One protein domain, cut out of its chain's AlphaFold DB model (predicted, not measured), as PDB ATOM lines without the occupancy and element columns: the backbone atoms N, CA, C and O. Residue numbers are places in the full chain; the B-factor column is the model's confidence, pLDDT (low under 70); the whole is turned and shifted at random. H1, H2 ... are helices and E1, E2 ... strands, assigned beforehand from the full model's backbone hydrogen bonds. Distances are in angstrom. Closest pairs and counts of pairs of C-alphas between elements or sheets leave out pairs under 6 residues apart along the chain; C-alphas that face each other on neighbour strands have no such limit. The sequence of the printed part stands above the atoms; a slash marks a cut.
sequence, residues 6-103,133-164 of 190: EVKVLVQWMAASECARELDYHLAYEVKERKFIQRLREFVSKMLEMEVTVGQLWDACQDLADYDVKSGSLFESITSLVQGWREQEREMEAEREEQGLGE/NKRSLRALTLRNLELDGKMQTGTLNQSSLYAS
ATOM      1  N   GLU A   6     167.137 125.706 127.707       88.62
ATOM      2  CA  GLU A   6     168.509 126.222 127.859       88.62
ATOM      3  C   GLU A   6     169.524 125.138 127.487       88.62
ATOM      4  O   GLU A   6     170.411 125.363 126.665       88.62
ATOM      5  N   VAL A   7     169.325 123.914 127.983       89.25
ATOM      6  CA  VAL A   7     170.168 122.761 127.621       89.25
ATOM      7  C   VAL A   7     170.100 122.486 126.118       89.25
ATOM      8  O   VAL A   7     171.124 122.282 125.466       89.25
ATOM      9  N   LYS A   8     168.898 122.503 125.533       89.50
ATOM     10  CA  LYS A   8     168.719 122.216 124.102       89.50
ATOM     11  C   LYS A   8     169.442 123.213 123.208       89.50
ATOM     12  O   LYS A   8     170.106 122.788 122.262       89.50
ATOM     13  N   VAL A   9     169.314 124.511 123.484       90.56
ATOM     14  CA  VAL A   9     169.958 125.527 122.647       90.56
ATOM     15  C   VAL A   9     171.480 125.485 122.781       90.56
ATOM     16  O   VAL A   9     172.165 125.617 121.770       90.56
ATOM     17  N   LEU A  10     172.015 125.192 123.973       92.00
ATOM     18  CA  LEU A  10     173.455 124.994 124.172       92.00
ATOM     19  C   LEU A  10     173.986 123.834 123.334       92.00
ATOM     20  O   LEU A  10     174.956 123.998 122.598       92.00
ATOM     21  N   VAL A  11     173.325 122.675 123.395       91.62
ATOM     22  CA  VAL A  11     173.731 121.492 122.625       91.62
ATOM     23  C   VAL A  11     173.684 121.773 121.123       91.62
ATOM     24  O   VAL A  11     174.623 121.428 120.405       91.62
ATOM     25  N   GLN A  12     172.632 122.435 120.636       91.25
ATOM     26  CA  GLN A  12     172.532 122.811 119.223       91.25
ATOM     27  C   GLN A  12     173.619 123.804 118.809       91.25
ATOM     28  O   GLN A  12     174.210 123.649 117.741       91.25
ATOM     29  N   TRP A  13     173.905 124.803 119.644       92.00
ATOM     30  CA  TRP A  13     174.914 125.816 119.354       92.00
ATOM     31  C   TRP A  13     176.332 125.238 119.348       92.00
ATOM     32  O   TRP A  13     177.104 125.519 118.427       92.00
ATOM     33  N   MET A  14     176.659 124.367 120.309       92.19
ATOM     34  CA  MET A  14     177.925 123.629 120.331       92.19
ATOM     35  C   MET A  14     178.059 122.726 119.102       92.19
ATOM     36  O   MET A  14     179.070 122.785 118.407       92.19
ATOM     37  N   ALA A  15     177.021 121.951 118.769       90.44
ATOM     38  CA  ALA A  15     177.036 121.071 117.601       90.44
ATOM     39  C   ALA A  15     177.193 121.847 116.281       90.44
ATOM     40  O   ALA A  15     177.952 121.435 115.400       90.44
ATOM     41  N   ALA A  16     176.509 122.988 116.141       89.06
ATOM     42  CA  ALA A  16     176.655 123.871 114.986       89.06
ATOM     43  C   ALA A  16     178.076 124.447 114.899       89.06
ATOM     44  O   ALA A  16     178.699 124.382 113.835       89.06
ATOM     45  N   SER A  17     178.616 124.916 116.028       88.44
ATOM     46  CA  SER A  17     179.987 125.428 116.123       88.44
ATOM     47  C   SER A  17     181.013 124.359 115.736       88.44
ATOM     48  O   SER A  17     181.909 124.644 114.943       88.44
ATOM     49  N   GLU A  18     180.839 123.109 116.177       86.81
ATOM     50  CA  GLU A  18     181.676 121.967 115.776       86.81
ATOM     51  C   GLU A  18     181.581 121.623 114.292       86.81
ATOM     52  O   GLU A  18     182.555 121.211 113.661       86.81
ATOM     53  N   CYS A  19     180.425 121.838 113.682       86.81
ATOM     54  CA  CYS A  19     180.269 121.662 112.243       86.81
ATOM     55  C   CYS A  19     180.778 122.869 111.437       86.81
ATOM     56  O   CYS A  19     180.617 122.878 110.217       86.81
ATOM     57  N   ALA A  20     181.362 123.880 112.096       83.31
ATOM     58  CA  ALA A  20     181.723 125.170 111.512       83.31
ATOM     59  C   ALA A  20     180.540 125.852 110.797       83.31
ATOM     60  O   ALA A  20     180.710 126.476 109.750       83.31
ATOM     61  N   ARG A  21     179.335 125.718 111.362       83.38
ATOM     62  CA  ARG A  21     178.096 126.311 110.853       83.38
ATOM     63  C   ARG A  21     177.603 127.404 111.789       83.38
ATOM     64  O   ARG A  21     177.784 127.328 113.002       83.38
ATOM     65  N   GLU A  22     176.953 128.399 111.205       82.12
ATOM     66  CA  GLU A  22     176.142 129.350 111.958       82.12
ATOM     67  C   GLU A  22     174.810 128.695 112.328       82.12
ATOM     68  O   GLU A  22     174.287 127.858 111.584       82.12
ATOM     69  N   LEU A  23     174.273 129.061 113.490       82.56
ATOM     70  CA  LEU A  23     172.967 128.600 113.939       82.56
ATOM     71  C   LEU A  23     171.975 129.765 113.866       82.56
ATOM     72  O   LEU A  23     172.159 130.793 114.512       82.56
ATOM     73  N   ASP A  24     170.918 129.583 113.079       83.19
ATOM     74  CA  ASP A  24     169.722 130.422 113.098       83.19
ATOM     75  C   ASP A  24     168.706 129.773 114.049       83.19
ATOM     76  O   ASP A  24     168.109 128.744 113.725       83.19
ATOM     77  N   TYR A  25     168.525 130.343 115.243       82.06
ATOM     78  CA  TYR A  25     167.599 129.805 116.242       82.06
ATOM     79  C   TYR A  25     166.265 130.556 116.212       82.06
ATOM     80  O   TYR A  25     166.228 131.786 116.321       82.06
ATOM     81  N   HIS A  26     165.179 129.792 116.077       79.00
ATOM     82  CA  HIS A  26     163.807 130.283 115.973       79.00
ATOM     83  C   HIS A  26     162.981 129.845 117.188       79.00
ATOM     84  O   HIS A  26     162.936 128.657 117.507       79.00
ATOM     85  N   LEU A  27     162.291 130.793 117.826       71.56
ATOM     86  CA  LEU A  27     161.350 130.540 118.927       71.56
ATOM     87  C   LEU A  27     159.918 130.927 118.534       71.56
ATOM     88  O   LEU A  27     159.718 131.854 117.741       71.56
ATOM     89  N   ALA A  28     158.941 130.184 119.059       68.94
ATOM     90  CA  ALA A  28     157.528 130.286 118.710       68.94
ATOM     91  C   ALA A  28     156.773 131.143 119.741       68.94
ATOM     92  O   ALA A  28     156.311 130.641 120.756       68.94
ATOM     93  N   TYR A  29     156.630 132.431 119.421       56.44
ATOM     94  CA  TYR A  29     156.219 133.536 120.296       56.44
ATOM     95  C   TYR A  29     155.247 133.200 121.455       56.44
ATOM     96  O   TYR A  29     154.026 133.246 121.308       56.44
ATOM     97  N   GLU A  30     155.791 133.040 122.665       58.56
ATOM     98  CA  GLU A  30     155.062 133.231 123.932       58.56
ATOM     99  C   GLU A  30     155.761 134.279 124.825       58.56
ATOM    100  O   GLU A  30     156.972 134.473 124.768       58.56
ATOM    101  N   VAL A  31     155.030 134.974 125.711       50.75
ATOM    102  CA  VAL A  31     155.590 136.041 126.584       50.75
ATOM    103  C   VAL A  31     156.767 135.549 127.447       50.75
ATOM    104  O   VAL A  31     157.698 136.310 127.723       50.75
ATOM    105  N   LYS A  32     156.766 134.267 127.837       60.62
ATOM    106  CA  LYS A  32     157.873 133.625 128.568       60.62
ATOM    107  C   LYS A  32     159.148 133.511 127.722       60.62
ATOM    108  O   LYS A  32     160.247 133.542 128.271       60.62
ATOM    109  N   GLU A  33     159.020 133.465 126.400       69.69
ATOM    110  CA  GLU A  33     160.142 133.314 125.479       69.69
ATOM    111  C   GLU A  33     160.919 134.614 125.263       69.69
ATOM    112  O   GLU A  33     162.123 134.558 125.031       69.69
ATOM    113  N   ARG A  34     160.306 135.798 125.430       70.31
ATOM    114  CA  ARG A  34     161.047 137.074 125.320       70.31
ATOM    115  C   ARG A  34     162.178 137.177 126.343       70.31
ATOM    116  O   ARG A  34     163.294 137.546 125.984       70.31
ATOM    117  N   LYS A  35     161.905 136.813 127.602       80.50
ATOM    118  CA  LYS A  35     162.932 136.779 128.658       80.50
ATOM    119  C   LYS A  35     163.998 135.728 128.357       80.50
ATOM    120  O   LYS A  35     165.177 135.987 128.565       80.50
ATOM    121  N   PHE A  36     163.600 134.572 127.825       84.06
ATOM    122  CA  PHE A  36     164.537 133.532 127.403       84.06
ATOM    123  C   PHE A  36     165.484 134.026 126.300       84.06
ATOM    124  O   PHE A  36     166.693 133.882 126.439       84.06
ATOM    125  N   ILE A  37     164.961 134.668 125.250       81.75
ATOM    126  CA  ILE A  37     165.758 135.223 124.142       81.75
ATOM    127  C   ILE A  37     166.741 136.267 124.649       81.75
ATOM    128  O   ILE A  37     167.892 136.279 124.223       81.75
ATOM    129  N   GLN A  38     166.294 137.144 125.548       83.12
ATOM    130  CA  GLN A  38     167.163 138.149 126.138       83.12
ATOM    131  C   GLN A  38     168.309 137.499 126.926       83.12
ATOM    132  O   GLN A  38     169.467 137.807 126.656       83.12
ATOM    133  N   ARG A  39     168.006 136.540 127.812       87.50
ATOM    134  CA  ARG A  39     169.039 135.802 128.558       87.50
ATOM    135  C   ARG A  39     169.993 135.051 127.631       87.50
ATOM    136  O   ARG A  39     171.197 135.097 127.838       87.50
ATOM    137  N   LEU A  40     169.476 134.414 126.578       88.56
ATOM    138  CA  LEU A  40     170.290 133.724 125.577       88.56
ATOM    139  C   LEU A  40     171.207 134.698 124.816       88.56
ATOM    140  O   LEU A  40     172.371 134.383 124.591       88.56
ATOM    141  N   ARG A  41     170.715 135.891 124.450       85.62
ATOM    142  CA  ARG A  41     171.525 136.948 123.812       85.62
ATOM    143  C   ARG A  41     172.665 137.401 124.714       85.62
ATOM    144  O   ARG A  41     173.807 137.473 124.262       85.62
ATOM    145  N   GLU A  42     172.350 137.714 125.965       88.56
ATOM    146  CA  GLU A  42     173.328 138.157 126.960       88.56
ATOM    147  C   GLU A  42     174.377 137.069 127.217       88.56
ATOM    148  O   GLU A  42     175.575 137.347 127.197       88.56
ATOM    149  N   PHE A  43     173.934 135.820 127.363       91.94
ATOM    150  CA  PHE A  43     174.799 134.661 127.541       91.94
ATOM    151  C   PHE A  43     175.769 134.466 126.369       91.94
ATOM    152  O   PHE A  43     176.982 134.434 126.564       91.94
ATOM    153  N   VAL A  44     175.250 134.387 125.140       90.00
ATOM    154  CA  VAL A  44     176.066 134.189 123.931       90.00
ATOM    155  C   VAL A  44     177.068 135.319 123.755       90.00
ATOM    156  O   VAL A  44     178.229 135.058 123.450       90.00
ATOM    157  N   SER A  45     176.641 136.565 123.981       87.25
ATOM    158  CA  SER A  45     177.523 137.729 123.871       87.25
ATOM    159  C   SER A  45     178.710 137.612 124.826       87.25
ATOM    160  O   SER A  45     179.847 137.756 124.388       87.25
ATOM    161  N   LYS A  46     178.462 137.247 126.091       90.25
ATOM    162  CA  LYS A  46     179.520 137.046 127.091       90.25
ATOM    163  C   LYS A  46     180.455 135.888 126.748       90.25
ATOM    164  O   LYS A  46     181.663 136.021 126.901       90.25
ATOM    165  N   MET A  47     179.926 134.751 126.290       91.62
ATOM    166  CA  MET A  47     180.762 133.604 125.903       91.62
ATOM    167  C   MET A  47     181.681 133.944 124.723       91.62
ATOM    168  O   MET A  47     182.838 133.530 124.704       91.62
ATOM    169  N   LEU A  48     181.176 134.707 123.750       87.94
ATOM    170  CA  LEU A  48     181.966 135.172 122.611       87.94
ATOM    171  C   LEU A  48     183.007 136.224 123.021       87.94
ATOM    172  O   LEU A  48     184.133 136.150 122.540       87.94
ATOM    173  N   GLU A  49     182.653 137.164 123.902       88.06
ATOM    174  CA  GLU A  49     183.566 138.183 124.449       88.06
ATOM    175  C   GLU A  49     184.713 137.557 125.251       88.06
ATOM    176  O   GLU A  49     185.862 137.961 125.115       88.06
ATOM    177  N   MET A  50     184.419 136.523 126.042       86.44
ATOM    178  CA  MET A  50     185.422 135.766 126.798       86.44
ATOM    179  C   MET A  50     186.173 134.729 125.948       86.44
ATOM    180  O   MET A  50     186.916 133.921 126.509       86.44
ATOM    181  N   GLU A  51     185.957 134.709 124.629       88.19
ATOM    182  CA  GLU A  51     186.572 133.773 123.679       88.19
ATOM    183  C   GLU A  51     186.466 132.301 124.111       88.19
ATOM    184  O   GLU A  51     187.395 131.505 123.951       88.19
ATOM    185  N   VAL A  52     185.321 131.927 124.678       88.50
ATOM    186  CA  VAL A  52     185.081 130.562 125.148       88.50
ATOM    187  C   VAL A  52     185.063 129.610 123.951       88.50
ATOM    188  O   VAL A  52     184.446 129.866 122.912       88.50
ATOM    189  N   THR A  53     185.765 128.489 124.081       89.56
ATOM    190  CA  THR A  53     185.771 127.407 123.087       89.56
ATOM    191  C   THR A  53     184.617 126.437 123.317       89.56
ATOM    192  O   THR A  53     184.055 126.365 124.409       89.56
ATOM    193  N   VAL A  54     184.281 125.633 122.303       89.25
ATOM    194  CA  VAL A  54     183.275 124.571 122.468       89.25
ATOM    195  C   VAL A  54     183.672 123.601 123.585       89.25
ATOM    196  O   VAL A  54     182.820 123.231 124.385       89.25
ATOM    197  N   GLY A  55     184.956 123.226 123.670       88.12
ATOM    198  CA  GLY A  55     185.454 122.349 124.731       88.12
ATOM    199  C   GLY A  55     185.239 122.940 126.124       88.12
ATOM    200  O   GLY A  55     184.647 122.289 126.973       88.12
ATOM    201  N   GLN A  56     185.612 124.206 126.329       89.88
ATOM    202  CA  GLN A  56     185.407 124.889 127.615       89.88
ATOM    203  C   GLN A  56     183.924 125.022 127.982       89.88
ATOM    204  O   GLN A  56     183.560 124.862 129.144       89.88
ATOM    205  N   LEU A  57     183.060 125.303 127.002       91.44
ATOM    206  CA  LEU A  57     181.619 125.378 127.241       91.44
ATOM    207  C   LEU A  57     181.037 124.007 127.622       91.44
ATOM    208  O   LEU A  57     180.167 123.925 128.489       91.44
ATOM    209  N   TRP A  58     181.523 122.937 126.994       90.81
ATOM    210  CA  TRP A  58     181.153 121.565 127.329       90.81
ATOM    211  C   TRP A  58     181.615 121.174 128.737       90.81
ATOM    212  O   TRP A  58     180.805 120.662 129.509       90.81
ATOM    213  N   ASP A  59     182.868 121.470 129.089       88.81
ATOM    214  CA  ASP A  59     183.424 121.208 130.422       88.81
ATOM    215  C   ASP A  59     182.608 121.939 131.504       88.81
ATOM    216  O   ASP A  59     182.193 121.328 132.487       88.81
ATOM    217  N   ALA A  60     182.236 123.203 131.266       89.06
ATOM    218  CA  ALA A  60     181.392 123.970 132.187       89.06
ATOM    219  C   ALA A  60     180.005 123.335 132.394       89.06
ATOM    220  O   ALA A  60     179.453 123.372 133.494       89.06
ATOM    221  N   CYS A  61     179.428 122.739 131.344       88.56
ATOM    222  CA  CYS A  61     178.163 122.014 131.458       88.56
ATOM    223  C   CYS A  61     178.310 120.716 132.265       88.56
ATOM    224  O   CYS A  61     177.374 120.352 132.974       88.56
ATOM    225  N   GLN A  62     179.443 120.014 132.146       86.81
ATOM    226  CA  GLN A  62     179.704 118.798 132.923       86.81
ATOM    227  C   GLN A  62     179.901 119.112 134.400       86.81
ATOM    228  O   GLN A  62     179.244 118.492 135.231       86.81
ATOM    229  N   ASP A  63     180.714 120.118 134.714       84.50
ATOM    230  CA  ASP A  63     180.948 120.525 136.097       84.50
ATOM    231  C   ASP A  63     179.621 120.886 136.778       84.50
ATOM    232  O   ASP A  63     179.325 120.418 137.872       84.50
ATOM    233  N   LEU A  64     178.747 121.637 136.101       83.88
ATOM    234  CA  LEU A  64     177.422 121.976 136.632       83.88
ATOM    235  C   LEU A  64     176.444 120.800 136.710       83.88
ATOM    236  O   LEU A  64     175.461 120.912 137.431       83.88
ATOM    237  N   ALA A  65     176.663 119.701 135.990       74.50
ATOM    238  CA  ALA A  65     175.850 118.496 136.151       74.50
ATOM    239  C   ALA A  65     176.180 117.763 137.462       74.50
ATOM    240  O   ALA A  65     175.308 117.097 138.025       74.50
ATOM    241  N   ASP A  66     177.413 117.917 137.953       66.12
ATOM    242  CA  ASP A  66     177.883 117.346 139.218       66.12
ATOM    243  C   ASP A  66     177.557 118.239 140.432       66.12
ATOM    244  O   ASP A  66     177.561 117.768 141.574       66.12
ATOM    245  N   TYR A  67     177.228 119.516 140.204       60.97
ATOM    246  CA  TYR A  67     176.768 120.451 141.231       60.97
ATOM    247  C   TYR A  67     175.245 120.617 141.196       60.97
ATOM    248  O   TYR A  67     174.642 120.790 140.145       60.97
ATOM    249  N   ASP A  68     174.601 120.631 142.366       59.53
ATOM    250  CA  ASP A  68     173.188 121.005 142.467       59.53
ATOM    251  C   ASP A  68     173.049 122.470 142.018       59.53
ATOM    252  O   ASP A  68     173.474 123.392 142.727       59.53
ATOM    253  N   VAL A  69     172.577 122.680 140.783       60.09
ATOM    254  CA  VAL A  69     172.493 123.999 140.144       60.09
ATOM    255  C   VAL A  69     171.649 124.895 141.043       60.09
ATOM    256  O   VAL A  69     170.431 124.734 141.144       60.09
ATOM    257  N   LYS A  70     172.306 125.833 141.734       54.28
ATOM    258  CA  LYS A  70     171.665 126.754 142.676       54.28
ATOM    259  C   LYS A  70     170.565 127.525 141.952       54.28
ATOM    260  O   LYS A  70     170.878 128.437 141.203       54.28
ATOM    261  N   SER A  71     169.306 127.148 142.185       54.91
ATOM    262  CA  SER A  71     168.060 127.906 141.967       54.91
ATOM    263  C   SER A  71     168.175 129.155 141.066       54.91
ATOM    264  O   SER A  71     167.939 130.276 141.521       54.91
ATOM    265  N   GLY A  72     168.548 128.962 139.799       69.38
ATOM    266  CA  GLY A  72     168.916 130.023 138.857       69.38
ATOM    267  C   GLY A  72     168.922 129.512 137.415       69.38
ATOM    268  O   GLY A  72     168.631 128.341 137.170       69.38
ATOM    269  N   SER A  73     169.202 130.386 136.443       84.31
ATOM    270  CA  SER A  73     169.331 129.966 135.037       84.31
ATOM    271  C   SER A  73     170.632 129.187 134.824       84.31
ATOM    272  O   SER A  73     171.674 129.521 135.398       84.31
ATOM    273  N   LEU A  74     170.600 128.172 133.955       88.31
ATOM    274  CA  LEU A  74     171.797 127.449 133.525       88.31
ATOM    275  C   LEU A  74     172.801 128.418 132.887       88.31
ATOM    276  O   LEU A  74     173.997 128.339 133.157       88.31
ATOM    277  N   PHE A  75     172.315 129.389 132.109       91.19
ATOM    278  CA  PHE A  75     173.155 130.430 131.511       91.19
ATOM    279  C   PHE A  75     173.902 131.273 132.546       91.19
ATOM    280  O   PHE A  75     175.078 131.583 132.350       91.19
ATOM    281  N   GLU A  76     173.244 131.645 133.644       89.62
ATOM    282  CA  GLU A  76     173.870 132.422 134.720       89.62
ATOM    283  C   GLU A  76     174.951 131.595 135.412       89.62
ATOM    284  O   GLU A  76     176.065 132.077 135.606       89.62
ATOM    285  N   SER A  77     174.651 130.326 135.685       89.81
ATOM    286  CA  SER A  77     175.573 129.404 136.349       89.81
ATOM    287  C   SER A  77     176.826 129.142 135.507       89.81
ATOM    288  O   SER A  77     177.938 129.248 136.021       89.81
ATOM    289  N   ILE A  78     176.668 128.889 134.200       91.25
ATOM    290  CA  ILE A  78     177.799 128.732 133.268       91.25
ATOM    291  C   ILE A  78     178.606 130.029 133.189       91.25
ATOM    292  O   ILE A  78     179.833 129.996 133.247       91.25
ATOM    293  N   THR A  79     177.935 131.180 133.082       91.62
ATOM    294  CA  THR A  79     178.621 132.478 133.001       91.62
ATOM    295  C   THR A  79     179.490 132.721 134.229       91.62
ATOM    296  O   THR A  79     180.657 133.072 134.079       91.62
ATOM    297  N   SER A  80     178.947 132.515 135.432       89.81
ATOM    298  CA  SER A  80     179.691 132.698 136.679       89.81
ATOM    299  C   SER A  80     180.859 131.723 136.811       89.81
ATOM    300  O   SER A  80     181.937 132.135 137.234       89.81
ATOM    301  N   LEU A  81     180.677 130.458 136.420       89.50
ATOM    302  CA  LEU A  81     181.743 129.455 136.462       89.50
ATOM    303  C   LEU A  81     182.915 129.843 135.550       89.50
ATOM    304  O   LEU A  81     184.059 129.896 135.996       89.50
ATOM    305  N   VAL A  82     182.619 130.188 134.294       88.88
ATOM    306  CA  VAL A  82     183.638 130.592 133.315       88.88
ATOM    307  C   VAL A  82     184.346 131.877 133.747       88.88
ATOM    308  O   VAL A  82     185.561 131.987 133.595       88.88
ATOM    309  N   GLN A  83     183.623 132.844 134.318       89.38
ATOM    310  CA  GLN A  83     184.232 134.056 134.873       89.38
ATOM    311  C   GLN A  83     185.198 133.738 136.018       89.38
ATOM    312  O   GLN A  83     186.302 134.281 136.033       89.38
ATOM    313  N   GLY A  84     184.818 132.828 136.919       88.00
ATOM    314  CA  GLY A  84     185.694 132.364 137.994       88.00
ATOM    315  C   GLY A  84     186.987 131.739 137.468       88.00
ATOM    316  O   GLY A  84     188.060 132.036 137.984       88.00
ATOM    317  N   TRP A  85     186.921 130.950 136.388       86.44
ATOM    318  CA  TRP A  85     188.127 130.419 135.740       86.44
ATOM    319  C   TRP A  85     189.036 131.525 135.203       86.44
ATOM    320  O   TRP A  85     190.243 131.475 135.412       86.44
ATOM    321  N   ARG A  86     188.467 132.546 134.548       83.75
ATOM    322  CA  ARG A  86     189.240 133.679 134.003       83.75
ATOM    323  C   ARG A  86     189.900 134.523 135.087       83.75
ATOM    324  O   ARG A  86     190.989 135.049 134.875       83.75
ATOM    325  N   GLU A  87     189.236 134.687 136.224       85.69
ATOM    326  CA  GLU A  87     189.798 135.393 137.373       85.69
ATOM    327  C   GLU A  87     190.960 134.607 137.983       85.69
ATOM    328  O   GLU A  87     192.038 135.166 138.161       85.69
ATOM    329  N   GLN A  88     190.789 133.297 138.164       82.38
ATOM    330  CA  GLN A  88     191.843 132.423 138.672       82.38
ATOM    331  C   GLN A  88     193.056 132.342 137.726       82.38
ATOM    332  O   GLN A  88     194.195 132.341 138.187       82.38
ATOM    333  N   GLU A  89     192.837 132.295 136.405       80.69
ATOM    334  CA  GLU A  89     193.916 132.375 135.407       80.69
ATOM    335  C   GLU A  89     194.714 133.678 135.562       80.69
ATOM    336  O   GLU A  89     195.944 133.645 135.572       80.69
ATOM    337  N   ARG A  90     194.027 134.811 135.761       79.75
ATOM    338  CA  ARG A  90     194.663 136.121 135.954       79.75
ATOM    339  C   ARG A  90     195.450 136.201 137.261       79.75
ATOM    340  O   ARG A  90     196.539 136.764 137.267       79.75
ATOM    341  N   GLU A  91     194.911 135.663 138.354       81.19
ATOM    342  CA  GLU A  91     195.610 135.609 139.645       81.19
ATOM    343  C   GLU A  91     196.887 134.767 139.545       81.19
ATOM    344  O   GLU A  91     197.954 135.227 139.943       81.19
ATOM    345  N   MET A  92     196.820 133.588 138.917       74.69
ATOM    346  CA  MET A  92     198.002 132.742 138.705       74.69
ATOM    347  C   MET A  92     199.043 133.387 137.780       74.69
ATOM    348  O   MET A  92     200.243 133.202 137.983       74.69
ATOM    349  N   GLU A  93     198.624 134.135 136.754       75.94
ATOM    350  CA  GLU A  93     199.548 134.895 135.901       75.94
ATOM    351  C   GLU A  93     200.217 136.043 136.667       75.94
ATOM    352  O   GLU A  93     201.431 136.209 136.554       75.94
ATOM    353  N   ALA A  94     199.467 136.768 137.500       75.12
ATOM    354  CA  ALA A  94     200.011 137.827 138.346       75.12
ATOM    355  C   ALA A  94     201.030 137.280 139.362       75.12
ATOM    356  O   ALA A  94     202.123 137.831 139.496       75.12
ATOM    357  N   GLU A  95     200.728 136.149 140.009       74.56
ATOM    358  CA  GLU A  95     201.664 135.468 140.913       74.56
ATOM    359  C   GLU A  95     202.914 134.968 140.174       74.56
ATOM    360  O   GLU A  95     204.023 135.023 140.706       74.56
ATOM    361  N   ARG A  96     202.769 134.507 138.925       67.69
ATOM    362  CA  ARG A  96     203.898 134.065 138.098       67.69
ATOM    363  C   ARG A  96     204.792 135.227 137.665       67.69
ATOM    364  O   ARG A  96     206.006 135.042 137.578       67.69
ATOM    365  N   GLU A  97     204.229 136.398 137.386       65.00
ATOM    366  CA  GLU A  97     205.003 137.613 137.104       65.00
ATOM    367  C   GLU A  97     205.714 138.138 138.360       65.00
ATOM    368  O   GLU A  97     206.880 138.535 138.281       65.00
ATOM    369  N   GLU A  98     205.075 138.054 139.530       62.44
ATOM    370  CA  GLU A  98     205.678 138.426 140.816       62.44
ATOM    371  C   GLU A  98     206.824 137.474 141.211       62.44
ATOM    372  O   GLU A  98     207.899 137.920 141.615       62.44
ATOM    373  N   GLN A  99     206.656 136.164 141.001       58.12
ATOM    374  CA  GLN A  99     207.706 135.159 141.227       58.12
ATOM    375  C   GLN A  99     208.804 135.195 140.146       58.12
ATOM    376  O   GLN A  99     209.969 134.907 140.426       58.12
ATOM    377  N   GLY A 100     208.473 135.604 138.917       50.94
ATOM    378  CA  GLY A 100     209.412 135.744 137.797       50.94
ATOM    379  C   GLY A 100     210.396 136.914 137.929       50.94
ATOM    380  O   GLY A 100     211.430 136.917 137.261       50.94
ATOM    381  N   LEU A 101     210.122 137.875 138.815       50.72
ATOM    382  CA  LEU A 101     211.047 138.953 139.182       50.72
ATOM    383  C   LEU A 101     211.956 138.594 140.377       50.72
ATOM    384  O   LEU A 101     212.819 139.395 140.738       50.72
ATOM    385  N   GLY A 102     211.800 137.398 140.967       48.06
ATOM    386  CA  GLY A 102     212.474 136.993 142.206       48.06
ATOM    387  C   GLY A 102     213.614 135.971 142.098       48.06
ATOM    388  O   GLY A 102     214.468 135.962 142.981       48.06
ATOM    389  N   GLU A 103     213.699 135.130 141.059       42.69
ATOM    390  CA  GLU A 103     214.649 133.996 141.069       42.69
ATOM    391  C   GLU A 103     215.472 133.836 139.779       42.69
ATOM    392  O   GLU A 103     215.235 132.973 138.936       42.69
ATOM    393  N   ASN A 133     188.652 119.997 122.288       54.56
ATOM    394  CA  ASN A 133     188.105 120.862 121.220       54.56
ATOM    395  C   ASN A 133     188.475 122.344 121.350       54.56
ATOM    396  O   ASN A 133     187.786 123.142 121.976       54.56
ATOM    397  N   LYS A 134     189.568 122.718 120.667       67.00
ATOM    398  CA  LYS A 134     190.073 124.100 120.546       67.00
ATOM    399  C   LYS A 134     189.248 124.972 119.593       67.00
ATOM    400  O   LYS A 134     189.692 126.048 119.203       67.00
ATOM    401  N   ARG A 135     188.097 124.487 119.123       74.69
ATOM    402  CA  ARG A 135     187.298 125.216 118.147       74.69
ATOM    403  C   ARG A 135     186.548 126.345 118.848       74.69
ATOM    404  O   ARG A 135     185.825 126.118 119.818       74.69
ATOM    405  N   SER A 136     186.738 127.559 118.348       81.44
ATOM    406  CA  SER A 136     186.034 128.747 118.824       81.44
ATOM    407  C   SER A 136     184.531 128.618 118.583       81.44
ATOM    408  O   SER A 136     184.105 128.095 117.545       81.44
ATOM    409  N   LEU A 137     183.735 129.129 119.522       81.81
ATOM    410  CA  LEU A 137     182.292 129.254 119.339       81.81
ATOM    411  C   LEU A 137     181.982 130.147 118.130       81.81
ATOM    412  O   LEU A 137     182.634 131.169 117.897       81.81
ATOM    413  N   ARG A 138     180.993 129.737 117.331       81.00
ATOM    414  CA  ARG A 138     180.533 130.493 116.158       81.00
ATOM    415  C   ARG A 138     179.349 131.385 116.508       81.00
ATOM    416  O   ARG A 138     178.696 131.215 117.535       81.00
ATOM    417  N   ALA A 139     179.080 132.336 115.621       76.25
ATOM    418  CA  ALA A 139     177.962 133.253 115.739       76.25
ATOM    419  C   ALA A 139     176.621 132.516 115.888       76.25
ATOM    420  O   ALA A 139     176.384 131.493 115.238       76.25
ATOM    421  N   LEU A 140     175.744 133.076 116.720       76.56
ATOM    422  CA  LEU A 140     174.359 132.640 116.863       76.56
ATOM    423  C   LEU A 140     173.451 133.769 116.384       76.56
ATOM    424  O   LEU A 140     173.453 134.871 116.938       76.56
ATOM    425  N   THR A 141     172.650 133.494 115.361       75.75
ATOM    426  CA  THR A 141     171.618 134.420 114.907       75.75
ATOM    427  C   THR A 141     170.306 134.059 115.584       75.75
ATOM    428  O   THR A 141     169.820 132.931 115.494       75.75
ATOM    429  N   LEU A 142     169.723 135.029 116.286       67.31
ATOM    430  CA  LEU A 142     168.505 134.837 117.064       67.31
ATOM    431  C   LEU A 142     167.347 135.548 116.372       67.31
ATOM    432  O   LEU A 142     167.316 136.785 116.311       67.31
ATOM    433  N   ARG A 143     166.397 134.756 115.859       63.44
ATOM    434  CA  ARG A 143     165.230 135.239 115.113       63.44
ATOM    435  C   ARG A 143     163.945 134.945 115.875       63.44
ATOM    436  O   ARG A 143     163.676 133.808 116.256       63.44
ATOM    437  N   ASN A 144     163.111 135.966 116.018       59.25
ATOM    438  CA  ASN A 144     161.771 135.805 116.569       59.25
ATOM    439  C   ASN A 144     160.775 135.669 115.418       59.25
ATOM    440  O   ASN A 144     160.696 136.553 114.563       59.25
ATOM    441  N   LEU A 145     160.022 134.568 115.392       50.88
ATOM    442  CA  LEU A 145     158.903 134.402 114.466       50.88
ATOM    443  C   LEU A 145     157.720 135.209 115.003       50.88
ATOM    444  O   LEU A 145     157.073 134.801 115.962       50.88
ATOM    445  N   GLU A 146     157.458 136.370 114.411       50.81
ATOM    446  CA  GLU A 146     156.238 137.120 114.702       50.81
ATOM    447  C   GLU A 146     155.076 136.599 113.860       50.81
ATOM    448  O   GLU A 146     155.182 136.512 112.638       50.81
ATOM    449  N   LEU A 147     153.943 136.332 114.511       47.84
ATOM    450  CA  LEU A 147     152.661 136.121 113.838       47.84
ATOM    451  C   LEU A 147     152.039 137.443 113.320       47.84
ATOM    452  O   LEU A 147     150.996 137.375 112.682       47.84
ATOM    453  N   ASP A 148     152.671 138.614 113.543       40.00
ATOM    454  CA  ASP A 148     152.064 139.940 113.279       40.00
ATOM    455  C   ASP A 148     153.011 141.058 112.740       40.00
ATOM    456  O   ASP A 148     152.704 142.248 112.802       40.00
ATOM    457  N   GLY A 149     154.157 140.707 112.132       41.97
ATOM    458  CA  GLY A 149     154.757 141.556 111.077       41.97
ATOM    459  C   GLY A 149     155.861 142.587 111.402       41.97
ATOM    460  O   GLY A 149     156.191 143.387 110.528       41.97
ATOM    461  N   LYS A 150     156.509 142.589 112.569       48.72
ATOM    462  CA  LYS A 150     157.711 143.401 112.887       48.72
ATOM    463  C   LYS A 150     158.861 142.542 113.438       48.72
ATOM    464  O   LYS A 150     159.251 142.643 114.596       48.72
ATOM    465  N   MET A 151     159.476 141.727 112.578       50.84
ATOM    466  CA  MET A 151     160.658 140.927 112.938       50.84
ATOM    467  C   MET A 151     161.781 141.783 113.555       50.84
ATOM    468  O   MET A 151     162.374 142.625 112.883       50.84
ATOM    469  N   GLN A 152     162.135 141.524 114.818       54.97
ATOM    470  CA  GLN A 152     163.400 141.986 115.397       54.97
ATOM    471  C   GLN A 152     164.471 140.910 115.207       54.97
ATOM    472  O   GLN A 152     164.557 139.943 115.967       54.97
ATOM    473  N   THR A 153     165.302 141.089 114.185       54.41
ATOM    474  CA  THR A 153     166.431 140.203 113.876       54.41
ATOM    475  C   THR A 153     167.686 140.726 114.565       54.41
ATOM    476  O   THR A 153     167.977 141.918 114.492       54.41
ATOM    477  N   GLY A 154     168.431 139.858 115.250       58.34
ATOM    478  CA  GLY A 154     169.739 140.199 115.812       58.34
ATOM    479  C   GLY A 154     170.722 139.061 115.575       58.34
ATOM    480  O   GLY A 154     170.489 137.945 116.037       58.34
ATOM    481  N   THR A 155     171.804 139.345 114.853       63.66
ATOM    482  CA  THR A 155     172.927 138.419 114.661       63.66
ATOM    483  C   THR A 155     174.001 138.747 115.688       63.66
ATOM    484  O   THR A 155     174.466 139.883 115.742       63.66
ATOM    485  N   LEU A 156     174.391 137.764 116.502       61.66
ATOM    486  CA  LEU A 156     175.506 137.896 117.434       61.66
ATOM    487  C   LEU A 156     176.716 137.177 116.845       61.66
ATOM    488  O   LEU A 156     176.778 135.949 116.851       61.66
ATOM    489  N   ASN A 157     177.667 137.945 116.319       60.53
ATOM    490  CA  ASN A 157     178.962 137.444 115.864       60.53
ATOM    491  C   ASN A 157     180.099 138.201 116.578       60.53
ATOM    492  O   ASN A 157     179.877 139.286 117.120       60.53
ATOM    493  N   GLN A 158     181.315 137.640 116.581       54.28
ATOM    494  CA  GLN A 158     182.480 138.297 117.196       54.28
ATOM    495  C   GLN A 158     182.708 139.704 116.617       54.28
ATOM    496  O   GLN A 158     182.966 140.648 117.354       54.28
ATOM    497  N   SER A 159     182.531 139.883 115.307       51.66
ATOM    498  CA  SER A 159     182.711 141.170 114.623       51.66
ATOM    499  C   SER A 159     181.719 142.255 115.081       51.66
ATOM    500  O   SER A 159     182.062 143.435 115.105       51.66
ATOM    501  N   SER A 160     180.508 141.878 115.490       53.84
ATOM    502  CA  SER A 160     179.463 142.763 116.004       53.84
ATOM    503  C   SER A 160     179.757 143.218 117.432       53.84
ATOM    504  O   SER A 160     179.384 144.335 117.780       53.84
ATOM    505  N   LEU A 161     180.467 142.412 118.230       49.00
ATOM    506  CA  LEU A 161     180.949 142.827 119.554       49.00
ATOM    507  C   LEU A 161     182.019 143.921 119.423       49.00
ATOM    508  O   LEU A 161     181.926 144.951 120.087       49.00
ATOM    509  N   TYR A 162     182.960 143.775 118.481       45.53
ATOM    510  CA  TYR A 162     183.971 144.807 118.203       45.53
ATOM    511  C   TYR A 162     183.386 146.097 117.599       45.53
ATOM    512  O   TYR A 162     183.903 147.186 117.852       45.53
ATOM    513  N   ALA A 163     182.281 146.015 116.850       47.56
ATOM    514  CA  ALA A 163     181.601 147.200 116.319       47.56
ATOM    515  C   ALA A 163     180.965 148.080 117.418       47.56
ATOM    516  O   ALA A 163     180.788 149.280 117.208       47.56
ATOM    517  N   SER A 164     180.673 147.521 118.599       39.22
ATOM    518  CA  SER A 164     180.082 148.262 119.721       39.22
ATOM    519  C   SER A 164     181.098 149.063 120.551       39.22
ATOM    520  O   SER A 164     180.687 149.827 121.422       39.22
TER     521      SER A 164
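What this domain is: This is residues 6 to 103 and 133 to 164 of the 190 residues of the protein "Poly(ADP-ribose) glycohydrolase" of Hemiselmis andersenii (UniProt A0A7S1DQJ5). The body is a small sheet of three strands with the helices H1 and H2 packed over one of its faces, in two layers, and beyond them the helices H3 and H4 cross steeply. H4 begins within this body and runs out of it, and residues 87 to 103, of which 87 to 100 belong to H4, stick out as a long arm that makes the length of the whole. The printed part has 130 residues with five named helices and three named strands, in the order H1 E1 H2 H3 H4 E2 E3 H5; the sheet runs E1 E2 E3 and is mixed, and the class is mostly helix. The whole is loose, with a radius of gyration of the C-alphas of 17.3 A, and elongated, spanning 68 by 36 by 26 A.

How they stand to each other: Start at residues 6 to 18, H1, which is on the sheet with 15 pairs of C-alphas within 10 A. Its closest C-alphas to E1, residues 23 to 28, are those of Ala 16 and Leu 23, 6.1 A apart. Next look at H2, residues 31 to 49, which is on the sheet at a height over the sheet of 9.7 A. It lies over E2, residues 140 to 145, and only just over that strand alone: 9 of its 19 C-alphas fall on E2, and 2 each on E1 and on E3, residues 153 to 156. H2 runs along the strands, at 11 degrees to E2 on the local plane. H1 and H2 are near each other, with 7 pairs of C-alphas within 10 A. Go on to H3, residues 54 to 66: its residues 54 to 58 alone touch H1, at a shallow tilt of 29 degrees, opposite ways, with the C-alphas of Met 14 and Val 54 closest at 5.8 A. H4, residues 74 to 100, touches H3 with residues 77 to 82 alone, at a steep tilt of 69.6 degrees, only just short of about perpendicular, opposite ways; the closest C-alphas are those of Ala 60 and Ile 78, 6.1 A. With residues 75 to 79 alone it touches H2, at a shallow tilt of 17 degrees, the same way, the C-alphas of Phe 43 and Phe 75 closest at 6.0 A. H1 and H4 only just touch, only at their ends, with 3 pairs of C-alphas within 8 A, those of Glu 6 and Leu 74 closest at 6.7 A. In the sheet, E1 and E2 are parallel, and N 25 and O 141 are within hydrogen-bond range at 2.9 A. E2 and E3 form an antiparallel hairpin, with N 142 and O 154 at 3.0 A. H5, residues 158 to 163, touches H2 about perpendicular, at 89 degrees, the C-alphas of Leu 48 and Gln 158 closest at 6.3 A; it is apart from H4. Every O i to N i+4 pair is within hydrogen-bond range in H1, H3, H4 and H5, and 13 of 15 are in H2.

Where its parts are: Find C-alpha 6 at (168.509, 126.222, 127.859); from there H1 runs 18.4 A to residue 18. E1, residues 23 to 28, measures 16.2 A, H2, residues 31 to 49, 28.1 A, and H3, residues 54 to 66, 19.0 A. Find C-alpha 74 at (171.797, 127.449, 133.525), where H4 begins; it runs 38.8 A to C-alpha 100 at (209.412, 135.744, 137.797). After the cut, E2, residues 140 to 145, measures 15.7 A; E3 holds residues 153 to 156, and H5, residues 158 to 163, ends with C-alpha 163 at (181.601, 147.200, 116.319).

The domain as a whole: The two C-alphas farthest apart are those of Glu 103 and Asp 148, 68.7 A. Without residues 87 to 103, which stand free, the body spans 42 by 32 by 27 A. Residues 104 to 132 are not printed, and C-alphas 103 and 133 are 35.7 A apart across this cut. Of the links that are printed whole, none is long. The mean pLDDT of the printed part is 75.0; look for values under 70 at residues 28 to 33, 66 to 72, 96 to 103, 133 to 134 and 142 to 164.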